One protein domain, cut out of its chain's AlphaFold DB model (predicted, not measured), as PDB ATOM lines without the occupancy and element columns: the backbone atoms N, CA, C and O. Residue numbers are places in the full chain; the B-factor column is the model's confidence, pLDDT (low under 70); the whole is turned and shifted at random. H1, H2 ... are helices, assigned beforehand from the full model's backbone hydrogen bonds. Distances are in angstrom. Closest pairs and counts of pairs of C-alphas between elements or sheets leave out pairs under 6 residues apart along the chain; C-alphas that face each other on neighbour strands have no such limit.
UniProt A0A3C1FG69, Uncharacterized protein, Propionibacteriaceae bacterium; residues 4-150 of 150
ATOM      1  N   SER A   4     259.932 221.003 252.693       91.31
ATOM      2  CA  SER A   4     258.623 220.521 252.232       91.31
ATOM      3  C   SER A   4     257.465 221.392 252.725       91.31
ATOM      4  O   SER A   4     256.616 221.797 251.932       91.31
ATOM      5  N   ALA A   5     257.459 221.749 254.013       91.25
ATOM      6  CA  ALA A   5     256.451 222.644 254.573       91.25
ATOM      7  C   ALA A   5     256.559 224.044 253.960       91.25
ATOM      8  O   ALA A   5     255.543 224.632 253.607       91.25
ATOM      9  N   ARG A   6     257.780 224.560 253.767       91.88
ATOM     10  CA  ARG A   6     257.993 225.865 253.129       91.88
ATOM     11  C   ARG A   6     257.398 225.900 251.725       91.88
ATOM     12  O   ARG A   6     256.686 226.847 251.404       91.88
ATOM     13  N   VAL A   7     257.646 224.875 250.911       93.75
ATOM     14  CA  VAL A   7     257.076 224.762 249.560       93.75
ATOM     15  C   VAL A   7     255.546 224.747 249.626       93.75
ATOM     16  O   VAL A   7     254.910 225.550 248.950       93.75
ATOM     17  N   ALA A   8     254.952 223.918 250.491       94.00
ATOM     18  CA  ALA A   8     253.496 223.845 250.645       94.00
ATOM     19  C   ALA A   8     252.874 225.196 251.049       94.00
ATOM     20  O   ALA A   8     251.914 225.653 250.427       94.00
ATOM     21  N   TRP A   9     253.456 225.882 252.036       93.69
ATOM     22  CA  TRP A   9     253.001 227.208 252.462       93.69
ATOM     23  C   TRP A   9     253.196 228.274 251.384       93.69
ATOM     24  O   TRP A   9     252.384 229.187 251.281       93.69
ATOM     25  N   THR A  10     254.223 228.139 250.543       93.94
ATOM     26  CA  THR A  10     254.455 229.051 249.414       93.94
ATOM     27  C   THR A  10     253.380 228.890 248.345       93.94
ATOM     28  O   THR A  10     252.890 229.893 247.830       93.94
ATOM     29  N   TYR A  11     252.948 227.661 248.049       94.56
ATOM     30  CA  TYR A  11     251.806 227.428 247.159       94.56
ATOM     31  C   TYR A  11     250.520 228.039 247.712       94.56
ATOM     32  O   TYR A  11     249.826 228.746 246.985       94.56
ATOM     33  N   LEU A  12     250.228 227.832 249.000       93.38
ATOM     34  CA  LEU A  12     249.051 228.424 249.644       93.38
ATOM     35  C   LEU A  12     249.097 229.957 249.630       93.38
ATOM     36  O   LEU A  12     248.098 230.597 249.306       93.38
ATOM     37  N   ALA A  13     250.259 230.547 249.920       93.62
ATOM     38  CA  ALA A  13     250.451 231.992 249.865       93.62
ATOM     39  C   ALA A  13     250.256 232.545 248.451       93.62
ATOM     40  O   ALA A  13     249.577 233.554 248.269       93.62
ATOM     41  N   SER A  14     250.807 231.853 247.453       93.69
ATOM     42  CA  SER A  14     250.672 232.226 246.044       93.69
ATOM     43  C   SER A  14     249.214 232.165 245.605       93.69
ATOM     44  O   SER A  14     248.726 233.107 244.993       93.69
ATOM     45  N   LEU A  15     248.494 231.099 245.969       94.25
ATOM     46  CA  LEU A  15     247.072 230.948 245.665       94.25
ATOM     47  C   LEU A  15     246.250 232.094 246.269       94.25
ATOM     48  O   LEU A  15     245.457 232.714 245.564       94.25
ATOM     49  N   ALA A  16     246.465 232.413 247.547       93.25
ATOM     50  CA  ALA A  16     245.783 233.525 248.204       93.25
ATOM     51  C   ALA A  16     246.085 234.868 247.515       93.25
ATOM     52  O   ALA A  16     245.171 235.651 247.259       93.25
ATOM     53  N   ALA A  17     247.347 235.110 247.153       94.19
ATOM     54  CA  ALA A  17     247.756 236.307 246.424       94.19
ATOM     55  C   ALA A  17     247.122 236.391 245.024       94.19
ATOM     56  O   ALA A  17     246.685 237.466 244.619       94.19
ATOM     57  N   PHE A  18     246.996 235.268 244.307       93.06
ATOM     58  CA  PHE A  18     246.295 235.214 243.020       93.06
ATOM     59  C   PHE A  18     244.802 235.511 243.155       93.06
ATOM     60  O   PHE A  18     244.249 236.208 242.308       93.06
ATOM     61  N   VAL A  19     244.149 235.045 244.224       95.38
ATOM     62  CA  VAL A  19     242.746 235.391 244.500       95.38
ATOM     63  C   VAL A  19     242.602 236.897 244.718       95.38
ATOM     64  O   VAL A  19     241.732 237.519 244.111       95.38
ATOM     65  N   VAL A  20     243.480 237.504 245.522       94.44
ATOM     66  CA  VAL A  20     243.491 238.962 245.740       94.44
ATOM     67  C   VAL A  20     243.714 239.713 244.425       94.44
ATOM     68  O   VAL A  20     242.974 240.649 244.127       94.44
ATOM     69  N   ALA A  21     244.679 239.278 243.612       94.00
ATOM     70  CA  ALA A  21     244.956 239.875 242.310       94.00
ATOM     71  C   ALA A  21     243.753 239.779 241.360       94.00
ATOM     72  O   ALA A  21     243.364 240.780 240.760       94.00
ATOM     73  N   GLY A  22     243.113 238.610 241.273       92.44
ATOM     74  CA  GLY A  22     241.927 238.401 240.443       92.44
ATOM     75  C   GLY A  22     240.758 239.293 240.860       92.44
ATOM     76  O   GLY A  22     240.151 239.952 240.017       92.44
ATOM     77  N   VAL A  23     240.481 239.389 242.164       94.12
ATOM     78  CA  VAL A  23     239.440 240.284 242.695       94.12
ATOM     79  C   VAL A  23     239.758 241.747 242.374       94.12
ATOM     80  O   VAL A  23     238.875 242.476 241.921       94.12
ATOM     81  N   ALA A  24     241.010 242.176 242.544       94.25
ATOM     82  CA  ALA A  24     241.432 243.540 242.236       94.25
ATOM     83  C   ALA A  24     241.255 243.886 240.748       94.25
ATOM     84  O   ALA A  24     240.752 244.965 240.426       94.25
ATOM     85  N   VAL A  25     241.600 242.963 239.843       92.31
ATOM     86  CA  VAL A  25     241.394 243.135 238.396       92.31
ATOM     87  C   VAL A  25     239.909 243.252 238.062       92.31
ATOM     88  O   VAL A  25     239.528 244.163 237.331       92.31
ATOM     89  N   VAL A  26     239.053 242.387 238.618       91.94
ATOM     90  CA  VAL A  26     237.599 242.433 238.376       91.94
ATOM     91  C   VAL A  26     237.006 243.764 238.835       91.94
ATOM     92  O   VAL A  26     236.301 244.422 238.067       91.94
ATOM     93  N   ILE A  27     237.322 244.195 240.060       91.19
ATOM     94  CA  ILE A  27     236.825 245.460 240.617       91.19
ATOM     95  C   ILE A  27     237.318 246.644 239.782       91.19
ATOM     96  O   ILE A  27     236.527 247.521 239.428       91.19
ATOM     97  N   SER A  28     238.604 246.670 239.436       87.19
ATOM     98  CA  SER A  28     239.179 247.750 238.635       87.19
ATOM     99  C   SER A  28     238.580 247.819 237.233       87.19
ATOM    100  O   SER A  28     238.229 248.902 236.760       87.19
ATOM    101  N   ASN A  29     238.390 246.672 236.581       85.44
ATOM    102  CA  ASN A  29     237.793 246.620 235.252       85.44
ATOM    103  C   ASN A  29     236.342 247.108 235.262       85.44
ATOM    104  O   ASN A  29     235.949 247.825 234.342       85.44
ATOM    105  N   ALA A  30     235.579 246.800 236.312       85.00
ATOM    106  CA  ALA A  30     234.201 247.263 236.461       85.00
ATOM    107  C   ALA A  30     234.070 248.764 236.788       85.00
ATOM    108  O   ALA A  30     233.009 249.335 236.551       85.00
ATOM    109  N   SER A  31     235.113 249.406 237.328       83.88
ATOM    110  CA  SER A  31     235.033 250.776 237.862       83.88
ATOM    111  C   SER A  31     235.990 251.764 237.187       83.88
ATOM    112  O   SER A  31     235.557 252.706 236.526       83.88
ATOM    113  N   LEU A  32     237.297 251.553 237.340       72.88
ATOM    114  CA  LEU A  32     238.355 252.497 236.972       72.88
ATOM    115  C   LEU A  32     238.729 252.417 235.492       72.88
ATOM    116  O   LEU A  32     239.046 253.441 234.887       72.88
ATOM    117  N   SER A  33     238.650 251.226 234.888       70.81
ATOM    118  CA  SER A  33     239.062 251.030 233.491       70.81
ATOM    119  C   SER A  33     238.211 251.833 232.500       70.81
ATOM    120  O   SER A  33     238.703 252.252 231.458       70.81
ATOM    121  N   ILE A  34     236.943 252.092 232.835       69.94
ATOM    122  CA  ILE A  34     236.020 252.856 231.989       69.94
ATOM    123  C   ILE A  34     236.422 254.333 231.959       69.94
ATOM    124  O   ILE A  34     236.410 254.938 230.896       69.94
ATOM    125  N   ALA A  35     236.819 254.900 233.100       72.38
ATOM    126  CA  ALA A  35     237.227 256.299 233.192       72.38
ATOM    127  C   ALA A  35     238.650 256.530 232.659       72.38
ATOM    128  O   ALA A  35     238.890 257.497 231.940       72.38
ATOM    129  N   LEU A  36     239.588 255.632 232.982       73.31
ATOM    130  CA  LEU A  36     240.999 255.768 232.608       73.31
ATOM    131  C   LEU A  36     241.240 255.509 231.116       73.31
ATOM    132  O   LEU A  36     242.083 256.169 230.516       73.31
ATOM    133  N   CYS A  37     240.468 254.607 230.502       77.69
ATOM    134  CA  CYS A  37     240.587 254.295 229.077       77.69
ATOM    135  C   CYS A  37     239.612 255.074 228.178       77.69
ATOM    136  O   CYS A  37     239.617 254.860 226.970       77.69
ATOM    137  N   ALA A  38     238.795 255.985 228.726       69.69
ATOM    138  CA  ALA A  38     237.866 256.801 227.933       69.69
ATOM    139  C   ALA A  38     238.575 257.790 226.990       69.69
ATOM    140  O   ALA A  38     238.026 258.136 225.951       69.69
ATOM    141  N   ASN A  39     239.784 258.232 227.352       64.12
ATOM    142  CA  ASN A  39     240.563 259.234 226.611       64.12
ATOM    143  C   ASN A  39     241.962 258.725 226.232       64.12
ATOM    144  O   ASN A  39     242.865 259.526 225.989       64.12
ATOM    145  N   ALA A  40     242.185 257.412 226.273       61.44
ATOM    146  CA  ALA A  40     243.519 256.871 226.072       61.44
ATOM    147  C   ALA A  40     243.925 257.013 224.595       61.44
ATOM    148  O   ALA A  40     243.220 256.546 223.705       61.44
ATOM    149  N   ALA A  41     245.066 257.662 224.349       58.94
ATOM    150  CA  ALA A  41     245.663 257.859 223.026       58.94
ATOM    151  C   ALA A  41     246.368 256.587 222.504       58.94
ATOM    152  O   ALA A  41     247.467 256.665 221.964       58.94
ATOM    153  N   VAL A  42     245.766 255.419 222.732       59.72
ATOM    154  CA  VAL A  42     246.235 254.112 222.248       59.72
ATOM    155  C   VAL A  42     245.290 253.589 221.175       59.72
ATOM    156  O   VAL A  42     244.109 253.937 221.161       59.72
ATOM    157  N   ASP A  43     245.824 252.740 220.295       59.72
ATOM    158  CA  ASP A  43     245.175 252.275 219.063       59.72
ATOM    159  C   ASP A  43     243.805 251.604 219.285       59.72
ATOM    160  O   ASP A  43     242.961 251.607 218.385       59.72
ATOM    161  N   SER A  44     243.521 251.103 220.496       69.25
ATOM    162  CA  SER A  44     242.172 250.704 220.898       69.25
ATOM    163  C   SER A  44     241.905 250.805 222.412       69.25
ATOM    164  O   SER A  44     242.791 250.661 223.256       69.25
ATOM    165  N   VAL A  45     240.628 250.980 222.789       66.44
ATOM    166  CA  VAL A  45     240.164 250.919 224.195       66.44
ATOM    167  C   VAL A  45     240.422 249.538 224.819       66.44
ATOM    168  O   VAL A  45     240.578 249.428 226.038       66.44
ATOM    169  N   GLY A  46     240.461 248.478 224.001       68.38
ATOM    170  CA  GLY A  46     240.738 247.112 224.446       68.38
ATOM    171  C   GLY A  46     242.159 246.955 224.979       68.38
ATOM    172  O   GLY A  46     242.341 246.420 226.074       68.38
ATOM    173  N   ASP A  47     243.134 247.514 224.267       75.00
ATOM    174  CA  ASP A  47     244.554 247.418 224.623       75.00
ATOM    175  C   ASP A  47     244.859 248.192 225.910       75.00
ATOM    176  O   ASP A  47     245.544 247.689 226.801       75.00
ATOM    177  N   CYS A  48     244.233 249.365 226.087       81.19
ATOM    178  CA  CYS A  48     244.307 250.116 227.343       81.19
ATOM    179  C   CYS A  48     243.808 249.295 228.542       81.19
ATOM    180  O   CYS A  48     244.460 249.240 229.588       81.19
ATOM    181  N   LYS A  49     242.649 248.636 228.403       80.06
ATOM    182  CA  LYS A  49     242.062 247.837 229.488       80.06
ATOM    183  C   LYS A  49     242.920 246.625 229.830       80.06
ATOM    184  O   LYS A  49     243.056 246.303 231.010       80.06
ATOM    185  N   LEU A  50     243.492 245.971 228.822       82.62
ATOM    186  CA  LEU A  50     244.372 244.826 229.018       82.62
ATOM    187  C   LEU A  50     245.657 245.237 229.748       82.62
ATOM    188  O   LEU A  50     245.980 244.649 230.780       82.62
ATOM    189  N   GLY A  51     246.339 246.289 229.282       83.44
ATOM    190  CA  GLY A  51     247.549 246.803 229.931       83.44
ATOM    191  C   GLY A  51     247.296 247.235 231.378       83.44
ATOM    192  O   GLY A  51     248.062 246.899 232.283       83.44
ATOM    193  N   TRP A  52     246.169 247.903 231.631       85.06
ATOM    194  CA  TRP A  52     245.755 248.283 232.983       85.06
ATOM    195  C   TRP A  52     245.515 247.070 233.892       85.06
ATOM    196  O   TRP A  52     245.958 247.052 235.044       85.06
ATOM    197  N   ALA A  53     244.855 246.032 233.373       88.06
ATOM    198  CA  ALA A  53     244.617 244.795 234.108       88.06
ATOM    199  C   ALA A  53     245.925 244.078 234.476       88.06
ATOM    200  O   ALA A  53     246.041 243.591 235.602       88.06
ATOM    201  N   ILE A  54     246.919 244.061 233.580       88.88
ATOM    202  CA  ILE A  54     248.237 243.455 233.830       88.88
ATOM    203  C   ILE A  54     248.938 244.141 235.008       88.88
ATOM    204  O   ILE A  54     249.354 243.472 235.958       88.88
ATOM    205  N   TRP A  55     249.018 245.474 235.000       89.69
ATOM    206  CA  TRP A  55     249.669 246.221 236.079       89.69
ATOM    207  C   TRP A  55     248.965 246.037 237.421       89.69
ATOM    208  O   TRP A  55     249.616 245.813 238.443       89.69
ATOM    209  N   ILE A  56     247.632 246.066 237.425       92.50
ATOM    210  CA  ILE A  56     246.863 245.832 238.647       92.50
ATOM    211  C   ILE A  56     247.074 244.425 239.169       92.50
ATOM    212  O   ILE A  56     247.290 244.273 240.368       92.50
ATOM    213  N   ALA A  57     247.055 243.414 238.302       92.56
ATOM    214  CA  ALA A  57     247.314 242.042 238.708       92.56
ATOM    215  C   ALA A  57     248.690 241.920 239.378       92.56
ATOM    216  O   ALA A  57     248.789 241.345 240.461       92.56
ATOM    217  N   LEU A  58     249.732 242.515 238.788       92.38
ATOM    218  CA  LEU A  58     251.099 242.446 239.306       92.38
ATOM    219  C   LEU A  58     251.245 243.117 240.681       92.38
ATOM    220  O   LEU A  58     251.834 242.536 241.598       92.38
ATOM    221  N   PHE A  59     250.696 244.321 240.859       93.25
ATOM    222  CA  PHE A  59     250.777 245.030 242.141       93.25
ATOM    223  C   PHE A  59     249.852 244.430 243.200       93.25
ATOM    224  O   PHE A  59     250.262 244.271 244.350       93.25
ATOM    225  N   ALA A  60     248.629 244.043 242.834       93.75
ATOM    226  CA  ALA A  60     247.699 243.394 243.750       93.75
ATOM    227  C   ALA A  60     248.211 242.019 244.198       93.75
ATOM    228  O   ALA A  60     248.028 241.657 245.359       93.75
ATOM    229  N   PHE A  61     248.915 241.289 243.327       93.56
ATOM    230  CA  PHE A  61     249.621 240.070 243.707       93.56
ATOM    231  C   PHE A  61     250.652 240.352 244.803       93.56
ATOM    232  O   PHE A  61     250.658 239.663 245.818       93.56
ATOM    233  N   LEU A  62     251.474 241.396 244.662       94.00
ATOM    234  CA  LEU A  62     252.448 241.779 245.690       94.00
ATOM    235  C   LEU A  62     251.762 242.201 247.002       94.00
ATOM    236  O   LEU A  62     252.154 241.745 248.076       94.00
ATOM    237  N   ILE A  63     250.698 243.006 246.915       93.94
ATOM    238  CA  ILE A  63     249.897 243.447 248.069       93.94
ATOM    239  C   ILE A  63     249.239 242.261 248.780       93.94
ATOM    240  O   ILE A  63     249.170 242.265 250.003       93.94
ATOM    241  N   GLY A  64     248.768 241.248 248.049       93.19
ATOM    242  CA  GLY A  64     248.201 240.028 248.624       93.19
ATOM    243  C   GLY A  64     249.267 239.090 249.193       93.19
ATOM    244  O   GLY A  64     249.068 238.487 250.247       93.19
ATOM    245  N   LEU A  65     250.422 238.995 248.533       92.25
ATOM    246  CA  LEU A  65     251.503 238.094 248.918       92.25
ATOM    247  C   LEU A  65     252.202 238.544 250.202       92.25
ATOM    248  O   LEU A  65     252.462 237.705 251.057       92.25
ATOM    249  N   ILE A  66     252.490 239.841 250.362       93.56
ATOM    250  CA  ILE A  66     253.189 240.382 251.539       93.56
ATOM    251  C   ILE A  66     252.525 239.974 252.868       93.56
ATOM    252  O   ILE A  66     253.198 239.337 253.679       93.56
ATOM    253  N   PRO A  67     251.240 240.280 253.136       92.38
ATOM    254  CA  PRO A  67     250.621 239.965 254.417       92.38
ATOM    255  C   PRO A  67     250.547 238.457 254.649       92.38
ATOM    256  O   PRO A  67     250.831 238.001 255.754       92.38
ATOM    257  N   VAL A  68     250.239 237.664 253.619       90.06
ATOM    258  CA  VAL A  68     250.160 236.204 253.749       90.06
ATOM    259  C   VAL A  68     251.538 235.603 254.028       90.06
ATOM    260  O   VAL A  68     251.677 234.761 254.913       90.06
ATOM    261  N   ALA A  69     252.580 236.073 253.341       89.31
ATOM    262  CA  ALA A  69     253.950 235.636 253.572       89.31
ATOM    263  C   ALA A  69     254.434 235.991 254.984       89.31
ATOM    264  O   ALA A  69     255.018 235.140 255.657       89.31
ATOM    265  N   LEU A  70     254.131 237.199 255.468       89.56
ATOM    266  CA  LEU A  70     254.460 237.623 256.830       89.56
ATOM    267  C   LEU A  70     253.712 236.793 257.888       89.56
ATOM    268  O   LEU A  70     254.332 236.340 258.851       89.56
ATOM    269  N   LEU A  71     252.415 236.526 257.692       91.50
ATOM    270  CA  LEU A  71     251.610 235.680 258.586       91.50
ATOM    271  C   LEU A  71     252.145 234.243 258.661       91.50
ATOM    272  O   LEU A  71     252.184 233.646 259.737       91.50
ATOM    273  N   LEU A  72     252.608 233.703 257.533       87.50
ATOM    274  CA  LEU A  72     253.192 232.363 257.435       87.50
ATOM    275  C   LEU A  72     254.679 232.309 257.827       87.50
ATOM    276  O   LEU A  72     255.291 231.241 257.754       87.50
ATOM    277  N   LYS A  73     255.263 233.436 258.265       87.38
ATOM    278  CA  LYS A  73     256.687 233.576 258.619       87.38
ATOM    279  C   LYS A  73     257.627 233.150 257.483       87.38
ATOM    280  O   LYS A  73     258.690 232.573 257.726       87.38
ATOM    281  N   LEU A  74     257.222 233.403 256.240       86.50
ATOM    282  CA  LEU A  74     258.065 233.230 255.062       86.50
ATOM    283  C   LEU A  74     259.059 234.399 254.973       86.50
ATOM    284  O   LEU A  74     258.765 235.518 255.390       86.50
ATOM    285  N   ASP A  75     260.259 234.125 254.459       88.75
ATOM    286  CA  ASP A  75     261.329 235.124 254.360       88.75
ATOM    287  C   ASP A  75     260.961 236.219 253.340       88.75
ATOM    288  O   ASP A  75     260.366 235.938 252.300       88.75
ATOM    289  N   TRP A  76     261.375 237.459 253.594       90.44
ATOM    290  CA  TRP A  76     261.257 238.568 252.650       90.44
ATOM    291  C   TRP A  76     261.883 238.241 251.287       90.44
ATOM    292  O   TRP A  76     261.341 238.598 250.240       90.44
ATOM    293  N   TRP A  77     262.982 237.479 251.275       92.38
ATOM    294  CA  TRP A  77     263.618 237.026 250.035       92.38
ATOM    295  C   TRP A  77     262.698 236.168 249.164       92.38
ATOM    296  O   TRP A  77     262.827 236.189 247.941       92.38
ATOM    297  N   LEU A  78     261.735 235.456 249.753       92.56
ATOM    298  CA  LEU A  78     260.732 234.706 248.999       92.56
ATOM    299  C   LEU A  78     259.797 235.638 248.228       92.56
ATOM    300  O   LEU A  78     259.511 235.371 247.065       92.56
ATOM    301  N   ILE A  79     259.361 236.733 248.854       92.94
ATOM    302  CA  ILE A  79     258.480 237.732 248.233       92.94
ATOM    303  C   ILE A  79     259.185 238.348 247.024       92.94
ATOM    304  O   ILE A  79     258.624 238.367 245.930       92.94
ATOM    305  N   VAL A  80     260.444 238.766 247.201       93.56
ATOM    306  CA  VAL A  80     261.275 239.307 246.113       93.56
ATOM    307  C   VAL A  80     261.406 238.294 244.976       93.56
ATOM    308  O   VAL A  80     261.218 238.645 243.814       93.56
ATOM    309  N   THR A  81     261.669 237.025 245.297       94.31
ATOM    310  CA  THR A  81     261.844 235.969 244.289       94.31
ATOM    311  C   THR A  81     260.551 235.705 243.512       94.31
ATOM    312  O   THR A  81     260.571 235.664 242.285       94.31
ATOM    313  N   MET A  82     259.419 235.575 244.208       94.94
ATOM    314  CA  MET A  82     258.099 235.377 243.597       94.94
ATOM    315  C   MET A  82     257.715 236.538 242.683       94.94
ATOM    316  O   MET A  82     257.242 236.314 241.572       94.94
ATOM    317  N   TRP A  83     257.945 237.774 243.129       94.12
ATOM    318  CA  TRP A  83     257.654 238.957 242.326       94.12
ATOM    319  C   TRP A  83     258.566 239.064 241.101       94.12
ATOM    320  O   TRP A  83     258.096 239.385 240.013       94.12
ATOM    321  N   SER A  84     259.846 238.711 241.248       94.56
ATOM    322  CA  SER A  84     260.794 238.689 240.129       94.56
ATOM    323  C   SER A  84     260.374 237.678 239.062       94.56
ATOM    324  O   SER A  84     260.353 238.003 237.879       94.56
ATOM    325  N   PHE A  85     259.971 236.467 239.468       94.25
ATOM    326  CA  PHE A  85     259.425 235.491 238.528       94.25
ATOM    327  C   PHE A  85     258.133 235.979 237.879       94.25
ATOM    328  O   PHE A  85     258.009 235.862 236.668       94.25
ATOM    329  N   ALA A  86     257.196 236.557 238.638       91.88
ATOM    330  CA  ALA A  86     255.969 237.114 238.068       91.88
ATOM    331  C   ALA A  86     256.270 238.170 236.989       91.88
ATOM    332  O   ALA A  86     255.684 238.124 235.912       91.88
ATOM    333  N   GLY A  87     257.231 239.065 237.243       90.31
ATOM    334  CA  GLY A  87     257.676 240.056 236.265       90.31
ATOM    335  C   GLY A  87     258.297 239.439 235.011       90.31
ATOM    336  O   GLY A  87     257.946 239.824 233.900       90.31
ATOM    337  N   LEU A  88     259.169 238.440 235.173       92.06
ATOM    338  CA  LEU A  88     259.770 237.725 234.042       92.06
ATOM    339  C   LEU A  88     258.722 236.969 233.220       92.06
ATOM    340  O   LEU A  88     258.740 237.055 231.997       92.06
ATOM    341  N   TRP A  89     257.789 236.269 233.869       91.88
ATOM    342  CA  TRP A  89     256.732 235.532 233.176       91.88
ATOM    343  C   TRP A  89     255.815 236.445 232.372       91.88
ATOM    344  O   TRP A  89     255.443 236.087 231.256       91.88
ATOM    345  N   LEU A  90     255.496 237.627 232.901       90.06
ATOM    346  CA  LEU A  90     254.774 238.650 232.149       90.06
ATOM    347  C   LEU A  90     255.580 239.112 230.931       90.06
ATOM    348  O   LEU A  90     255.061 239.095 229.822       90.06
ATOM    349  N   ALA A  91     256.861 239.438 231.114       90.56
ATOM    350  CA  ALA A  91     257.710 239.928 230.030       90.56
ATOM    351  C   ALA A  91     257.988 238.885 228.928       90.56
ATOM    352  O   ALA A  91     258.315 239.263 227.808       90.56
ATOM    353  N   THR A  92     257.879 237.581 229.224       89.56
ATOM    354  CA  THR A  92     258.058 236.523 228.209       89.56
ATOM    355  C   THR A  92     256.921 236.426 227.192       89.56
ATOM    356  O   THR A  92     257.144 235.829 226.145       89.56
ATOM    357  N   ASP A  93     255.735 236.959 227.508       86.12
ATOM    358  CA  ASP A  93     254.557 237.028 226.627       86.12
ATOM    359  C   ASP A  93     254.249 235.745 225.820       86.12
ATOM    360  O   ASP A  93     253.918 235.773 224.641       86.12
ATOM    361  N   ALA A  94     254.396 234.582 226.465       90.12
ATOM    362  CA  ALA A  94     254.244 233.266 225.838       90.12
ATOM    363  C   ALA A  94     253.079 232.468 226.449       90.12
ATOM    364  O   ALA A  94     253.172 231.257 226.663       90.12
ATOM    365  N   LEU A  95     251.983 233.158 226.787       86.94
ATOM    366  CA  LEU A  95     250.799 232.580 227.444       86.94
ATOM    367  C   LEU A  95     250.112 231.487 226.608       86.94
ATOM    368  O   LEU A  95     249.410 230.630 227.148       86.94
ATOM    369  N   ASP A  96     250.313 231.507 225.295       91.62
ATOM    370  CA  ASP A  96     249.847 230.508 224.334       91.62
ATOM    371  C   ASP A  96     250.653 229.197 224.390       91.62
ATOM    372  O   ASP A  96     250.208 228.165 223.883       91.62
ATOM    373  N   GLN A  97     251.821 229.200 225.035       94.94
ATOM    374  CA  GLN A  97     252.736 228.068 225.053       94.94
ATOM    375  C   GLN A  97     252.555 227.183 226.293       94.94
ATOM    376  O   GLN A  97     252.535 227.645 227.433       94.94
ATOM    377  N   TRP A  98     252.520 225.860 226.103       94.38
ATOM    378  CA  TRP A  98     252.352 224.900 227.207       94.38
ATOM    379  C   TRP A  98     253.484 224.970 228.248       94.38
ATOM    380  O   TRP A  98     253.244 224.810 229.448       94.38
ATOM    381  N   TRP A  99     254.720 225.228 227.800       93.25
ATOM    382  CA  TRP A  99     255.893 225.278 228.673       93.25
ATOM    383  C   TRP A  99     255.811 226.455 229.652       93.25
ATOM    384  O   TRP A  99     256.271 226.334 230.793       93.25
ATOM    385  N   TRP A 100     255.165 227.554 229.249       94.19
ATOM    386  CA  TRP A 100     254.943 228.721 230.098       94.19
ATOM    387  C   TRP A 100     254.107 228.327 231.314       94.19
ATOM    388  O   TRP A 100     254.536 228.518 232.451       94.19
ATOM    389  N   TRP A 101     252.985 227.637 231.092       92.50
ATOM    390  CA  TRP A 101     252.104 227.166 232.165       92.50
ATOM    391  C   TRP A 101     252.802 226.198 233.114       92.50
ATOM    392  O   TRP A 101     252.688 226.336 234.333       92.50
ATOM    393  N   THR A 102     253.573 225.245 232.582       93.31
ATOM    394  CA  THR A 102     254.335 224.323 233.439       93.31
ATOM    395  C   THR A 102     255.357 225.058 234.304       93.31
ATOM    396  O   THR A 102     255.499 224.754 235.487       93.31
ATOM    397  N   SER A 103     256.020 226.076 233.757       93.06
ATOM    398  CA  SER A 103     257.038 226.834 234.480       93.06
ATOM    399  C   SER A 103     256.422 227.784 235.513       93.06
ATOM    400  O   SER A 103     256.914 227.888 236.641       93.06
ATOM    401  N   ALA A 104     255.286 228.401 235.182       90.88
ATOM    402  CA  ALA A 104     254.490 229.202 236.104       90.88
ATOM    403  C   ALA A 104     254.022 228.368 237.309       90.88
ATOM    404  O   ALA A 104     254.177 228.794 238.454       90.88
ATOM    405  N   VAL A 105     253.549 227.136 237.087       93.69
ATOM    406  CA  VAL A 105     253.151 226.218 238.170       93.69
ATOM    407  C   VAL A 105     254.334 225.826 239.056       93.69
ATOM    408  O   VAL A 105     254.169 225.709 240.267       93.69
ATOM    409  N   LEU A 106     255.534 225.665 238.496       95.12
ATOM    410  CA  LEU A 106     256.743 225.328 239.260       95.12
ATOM    411  C   LEU A 106     257.351 226.523 240.014       95.12
ATOM    412  O   LEU A 106     258.194 226.333 240.895       95.12
ATOM    413  N   THR A 107     256.916 227.746 239.714       94.50
ATOM    414  CA  THR A 107     257.483 228.984 240.267       94.50
ATOM    415  C   THR A 107     257.429 229.061 241.795       94.50
ATOM    416  O   THR A 107     258.466 229.363 242.388       94.50
ATOM    417  N   PRO A 108     256.313 228.737 242.482       94.00
ATOM    418  CA  PRO A 108     256.271 228.747 243.944       94.00
ATOM    419  C   PRO A 108     257.304 227.804 244.569       94.00
ATOM    420  O   PRO A 108     257.960 228.156 245.551       94.00
ATOM    421  N   ALA A 109     257.503 226.619 243.983       94.00
ATOM    422  CA  ALA A 109     258.508 225.671 244.452       94.00
ATOM    423  C   ALA A 109     259.932 226.190 244.205       94.00
ATOM    424  O   ALA A 109     260.756 226.174 245.122       94.00
ATOM    425  N   ALA A 110     260.210 226.704 243.004       94.38
ATOM    426  CA  ALA A 110     261.501 227.297 242.672       94.38
ATOM    427  C   ALA A 110     261.828 228.476 243.602       94.38
ATOM    428  O   ALA A 110     262.907 228.515 244.190       94.38
ATOM    429  N   ALA A 111     260.879 229.387 243.821       93.88
ATOM    430  CA  ALA A 111     261.044 230.525 244.714       93.88
ATOM    431  C   ALA A 111     261.270 230.093 246.167       93.88
ATOM    432  O   ALA A 111     262.142 230.639 246.846       93.88
ATOM    433  N   ALA A 112     260.540 229.083 246.647       92.81
ATOM    434  CA  ALA A 112     260.726 228.536 247.986       92.81
ATOM    435  C   ALA A 112     262.133 227.956 248.186       92.81
ATOM    436  O   ALA A 112     262.730 228.186 249.236       92.81
ATOM    437  N   LEU A 113     262.667 227.245 247.187       92.94
ATOM    438  CA  LEU A 113     263.998 226.629 247.224       92.94
ATOM    439  C   LEU A 113     265.124 227.659 247.075       92.94
ATOM    440  O   LEU A 113     266.091 227.630 247.835       92.94
ATOM    441  N   LEU A 114     264.985 228.593 246.132       92.94
ATOM    442  CA  LEU A 114     265.973 229.642 245.861       92.94
ATOM    443  C   LEU A 114     266.082 230.662 246.991       92.94
ATOM    444  O   LEU A 114     267.131 231.274 247.154       92.94
ATOM    445  N   SER A 115     265.030 230.835 247.791       90.56
ATOM    446  CA  SER A 115     265.037 231.703 248.972       90.56
ATOM    447  C   SER A 115     265.267 230.946 250.286       90.56
ATOM    448  O   SER A 115     265.275 231.569 251.351       90.56
ATOM    449  N   ALA A 116     265.404 229.614 250.254       90.56
ATOM    450  CA  ALA A 116     265.597 228.811 251.458       90.56
ATOM    451  C   ALA A 116     266.945 229.089 252.126       90.56
ATOM    452  O   ALA A 116     267.954 229.258 251.447       90.56
ATOM    453  N   ASP A 117     266.954 229.122 253.460       86.75
ATOM    454  CA  ASP A 117     268.206 229.116 254.210       86.75
ATOM    455  C   ASP A 117     268.692 227.668 254.277       86.75
ATOM    456  O   ASP A 117     267.999 226.802 254.814       86.75
ATOM    457  N   TRP A 118     269.825 227.400 253.635       86.00
ATOM    458  CA  TRP A 118     270.386 226.054 253.505       86.00
ATOM    459  C   TRP A 118     271.460 225.755 254.558       86.00
ATOM    460  O   TRP A 118     272.072 224.692 254.493       86.00
ATOM    461  N   ASP A 119     271.733 226.689 255.479       84.19
ATOM    462  CA  ASP A 119     272.765 226.580 256.522       84.19
ATOM    463  C   ASP A 119     274.170 226.225 255.982       84.19
ATOM    464  O   ASP A 119     275.011 225.658 256.674       84.19
ATOM    465  N   ARG A 120     274.471 226.598 254.727       84.94
ATOM    466  CA  ARG A 120     275.759 226.331 254.047       84.94
ATOM    467  C   ARG A 120     276.836 227.397 254.295       84.94
ATOM    468  O   ARG A 120     277.793 227.504 253.534       84.94
ATOM    469  N   GLY A 121     276.679 228.191 255.350       89.12
ATOM    470  CA  GLY A 121     277.615 229.251 255.728       89.12
ATOM    471  C   GLY A 121     277.333 230.627 255.095       89.12
ATOM    472  O   GLY A 121     276.477 230.773 254.216       89.12
ATOM    473  N   PRO A 122     278.042 231.669 255.568       88.31
ATOM    474  CA  PRO A 122     277.759 233.063 255.221       88.31
ATOM    475  C   PRO A 122     278.089 233.412 253.763       88.31
ATOM    476  O   PRO A 122     277.375 234.210 253.155       88.31
ATOM    477  N   GLU A 123     279.119 232.798 253.176       89.75
ATOM    478  CA  GLU A 123     279.510 233.044 251.781       89.75
ATOM    479  C   GLU A 123     278.442 232.559 250.797       89.75
ATOM    480  O   GLU A 123     278.022 233.313 249.919       89.75
ATOM    481  N   PHE A 124     277.930 231.338 250.993       89.75
ATOM    482  CA  PHE A 124     276.849 230.790 250.172       89.75
ATOM    483  C   PHE A 124     275.600 231.676 250.238       89.75
ATOM    484  O   PHE A 124     274.988 231.981 249.216       89.75
ATOM    485  N   ARG A 125     275.260 232.159 251.438       88.75
ATOM    486  CA  ARG A 125     274.126 233.064 251.642       88.75
ATOM    487  C   ARG A 125     274.314 234.409 250.938       88.75
ATOM    488  O   ARG A 125     273.342 234.965 250.427       88.75
ATOM    489  N   SER A 126     275.537 234.935 250.903       90.00
ATOM    490  CA  SER A 126     275.862 236.162 250.166       90.00
ATOM    491  C   SER A 126     275.671 235.971 248.661       90.00
ATOM    492  O   SER A 126     274.955 236.748 248.031       90.00
ATOM    493  N   TRP A 127     276.210 234.884 248.103       92.00
ATOM    494  CA  TRP A 127     276.034 234.524 246.694       92.00
ATOM    495  C   TRP A 127     274.568 234.319 246.317       92.00
ATOM    496  O   TRP A 127     274.109 234.853 245.311       92.00
ATOM    497  N   GLN A 128     273.814 233.601 247.150       91.88
ATOM    498  CA  GLN A 128     272.381 233.390 246.966       91.88
ATOM    499  C   GLN A 128     271.626 234.724 246.916       91.88
ATOM    500  O   GLN A 128     270.850 234.959 245.993       91.88
ATOM    501  N   ARG A 129     271.888 235.633 247.862       92.25
ATOM    502  CA  ARG A 129     271.280 236.974 247.871       92.25
ATOM    503  C   ARG A 129     271.693 237.800 246.658       92.25
ATOM    504  O   ARG A 129     270.834 238.436 246.059       92.25
ATOM    505  N   GLY A 130     272.967 237.757 246.269       93.56
ATOM    506  CA  GLY A 130     273.458 238.400 245.051       93.56
ATOM    507  C   GLY A 130     272.714 237.907 243.809       93.56
ATOM    508  O   GLY A 130     272.235 238.717 243.020       93.56
ATOM    509  N   GLY A 131     272.518 236.592 243.686       92.81
ATOM    510  CA  GLY A 131     271.733 235.985 242.611       92.81
ATOM    511  C   GLY A 131     270.271 236.439 242.602       92.81
ATOM    512  O   GLY A 131     269.745 236.776 241.546       92.81
ATOM    513  N   LEU A 132     269.624 236.521 243.768       94.12
ATOM    514  CA  LEU A 132     268.247 237.021 243.875       94.12
ATOM    515  C   LEU A 132     268.129 238.510 243.523       94.12
ATOM    516  O   LEU A 132     267.148 238.911 242.904       94.12
ATOM    517  N   ILE A 133     269.123 239.326 243.880       95.44
ATOM    518  CA  ILE A 133     269.176 240.742 243.487       95.44
ATOM    519  C   ILE A 133     269.317 240.865 241.969       95.44
ATOM    520  O   ILE A 133     268.600 241.652 241.357       95.44
ATOM    521  N   LEU A 134     270.198 240.073 241.351       95.75
ATOM    522  CA  LEU A 134     270.349 240.044 239.894       95.75
ATOM    523  C   LEU A 134     269.065 239.579 239.201       95.75
ATOM    524  O   LEU A 134     268.681 240.164 238.194       95.75
ATOM    525  N   LEU A 135     268.372 238.581 239.757       95.25
ATOM    526  CA  LEU A 135     267.076 238.124 239.254       95.25
ATOM    527  C   LEU A 135     266.024 239.240 239.317       95.25
ATOM    528  O   LEU A 135     265.301 239.453 238.347       95.25
ATOM    529  N   ALA A 136     265.964 239.973 240.429       94.31
ATOM    530  CA  ALA A 136     265.054 241.103 240.584       94.31
ATOM    531  C   ALA A 136     265.381 242.239 239.607       94.31
ATOM    532  O   ALA A 136     264.480 242.782 238.970       94.31
ATOM    533  N   ALA A 137     266.664 242.565 239.437       96.31
ATOM    534  CA  ALA A 137     267.106 243.551 238.458       96.31
ATOM    535  C   ALA A 137     266.727 243.127 237.031       96.31
ATOM    536  O   ALA A 137     266.149 243.923 236.297       96.31
ATOM    537  N   ALA A 138     266.966 241.864 236.667       94.75
ATOM    538  CA  ALA A 138     266.593 241.315 235.367       94.75
ATOM    539  C   ALA A 138     265.077 241.357 235.135       94.75
ATOM    540  O   ALA A 138     264.646 241.732 234.050       94.75
ATOM    541  N   ALA A 139     264.269 241.036 236.149       94.19
ATOM    542  CA  ALA A 139     262.814 241.120 236.070       94.19
ATOM    543  C   ALA A 139     262.330 242.552 235.818       94.19
ATOM    544  O   ALA A 139     261.494 242.776 234.947       94.19
ATOM    545  N   VAL A 140     262.886 243.532 236.539       93.12
ATOM    546  CA  VAL A 140     262.564 244.951 236.334       93.12
ATOM    547  C   VAL A 140     262.987 245.399 234.939       93.12
ATOM    548  O   VAL A 140     262.191 246.011 234.235       93.12
ATOM    549  N   SER A 141     264.206 245.070 234.506       93.56
ATOM    550  CA  SER A 141     264.684 245.403 233.161       93.56
ATOM    551  C   SER A 141     263.821 244.775 232.069       93.56
ATOM    552  O   SER A 141     263.491 245.457 231.104       93.56
ATOM    553  N   ALA A 142     263.416 243.514 232.232       92.19
ATOM    554  CA  ALA A 142     262.545 242.815 231.294       92.19
ATOM    555  C   ALA A 142     261.146 243.442 231.237       92.19
ATOM    556  O   ALA A 142     260.633 243.658 230.147       92.19
ATOM    557  N   LEU A 143     260.559 243.802 232.384       90.19
ATOM    558  CA  LEU A 143     259.267 244.495 232.440       90.19
ATOM    559  C   LEU A 143     259.320 245.882 231.795       90.19
ATOM    560  O   LEU A 143     258.404 246.251 231.070       90.19
ATOM    561  N   VAL A 144     260.383 246.649 232.049       90.69
ATOM    562  CA  VAL A 144     260.580 247.972 231.438       90.69
ATOM    563  C   VAL A 144     260.746 247.834 229.929       90.69
ATOM    564  O   VAL A 144     260.123 248.579 229.180       90.69
ATOM    565  N   TRP A 145     261.555 246.873 229.482       91.12
ATOM    566  CA  TRP A 145     261.733 246.590 228.061       91.12
ATOM    567  C   TRP A 145     260.418 246.183 227.399       91.12
ATOM    568  O   TRP A 145     260.076 246.730 226.359       91.12
ATOM    569  N   TRP A 146     259.666 245.274 228.020       89.06
ATOM    570  CA  TRP A 146     258.353 244.843 227.547       89.06
ATOM    571  C   TRP A 146     257.366 246.014 227.465       89.06
ATOM    572  O   TRP A 146     256.687 246.164 226.461       89.06
ATOM    573  N   TYR A 147     257.347 246.892 228.470       83.25
ATOM    574  CA  TYR A 147     256.450 248.049 228.498       83.25
ATOM    575  C   TYR A 147     256.795 249.134 227.466       83.25
ATOM    576  O   TYR A 147     255.912 249.868 227.038       83.25
ATOM    577  N   VAL A 148     258.075 249.297 227.116       84.69
ATOM    578  CA  VAL A 148     258.531 250.324 226.159       84.69
ATOM    579  C   VAL A 148     258.590 249.794 224.723       84.69
ATOM    580  O   VAL A 148     258.456 250.573 223.784       84.69
ATOM    581  N   GLY A 149     258.879 248.505 224.553       73.88
ATOM    582  CA  GLY A 149     259.084 247.867 223.253       73.88
ATOM    583  C   GLY A 149     257.869 247.124 222.696       73.88
ATOM    584  O   GLY A 149     257.909 246.766 221.518       73.88
ATOM    585  N   GLY A 150     256.852 246.859 223.521       59.94
ATOM    586  CA  GLY A 150     255.527 246.397 223.093       59.94
ATOM    587  C   GLY A 150     254.628 247.570 222.738       59.94
ATOM    588  O   GLY A 150     253.877 247.427 221.752       59.94
TER     589      GLY A 150
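This is residues 4 to 150 of the 150 residues of an uncharacterized protein of Propionibacteriaceae bacterium (UniProt A0A3C1FG69). The longest helix, H1, folds back into H2 as a long hairpin on one side of the shorter H3, which sits in the middle. Long H5 packs on the other side of H3, and H4 covers H3 and residues 6 to 14 of H1. The printed part has 147 residues with five named helices, H1 to H5 in chain order, and no named strand; it is all helix. It is compact, with a radius of gyration of the C-alphas of 16.8 A, and elongated, spanning 56 by 31 by 27 A.

Find C-alpha 4 at (258.623, 220.521, 252.232); from there H1 runs 44.0 A through residues 4 to 36, with a kink of 50 degrees near residue 30. H2, residues 45 to 71, runs 39.3 A. H3 is residues 76 to 91 and H4 residues 98 to 114. H5, residues 122 to 149, runs 39.9 A to C-alpha 149 at (259.084, 247.867, 223.253).

Look first at the hairpin of H1 and H2, which touch at Ala 17 and Gly 64, closest C-alphas 4.3 A, opposite ways at 37 degrees, only just steep. H2 touches the hub, H3, with residues 58 to 69 alone; the closest C-alphas, of Ile 66 and Ile 79, are 6.8 A apart. H3 touches H5, the same way at a shallow 31 degrees, closest C-alphas Ser 84 and Ala 136, 4.9 A. H3 touches H4 at Thr 81 and Ala 111, closest C-alphas 5.5 A. H1 and H5 are apart. Every O i to N i+4 pair is within hydrogen-bond range in H3 and H5; H1 has 26 of 29, H2 21 of 23, H4 11 of 13.

The farthest C-alphas, of Asn 39 and Gly 121, are 55.9 A apart. The printed part has no cut and no long link. Confidence is under 70 at residues 34, 38 to 46 and 150.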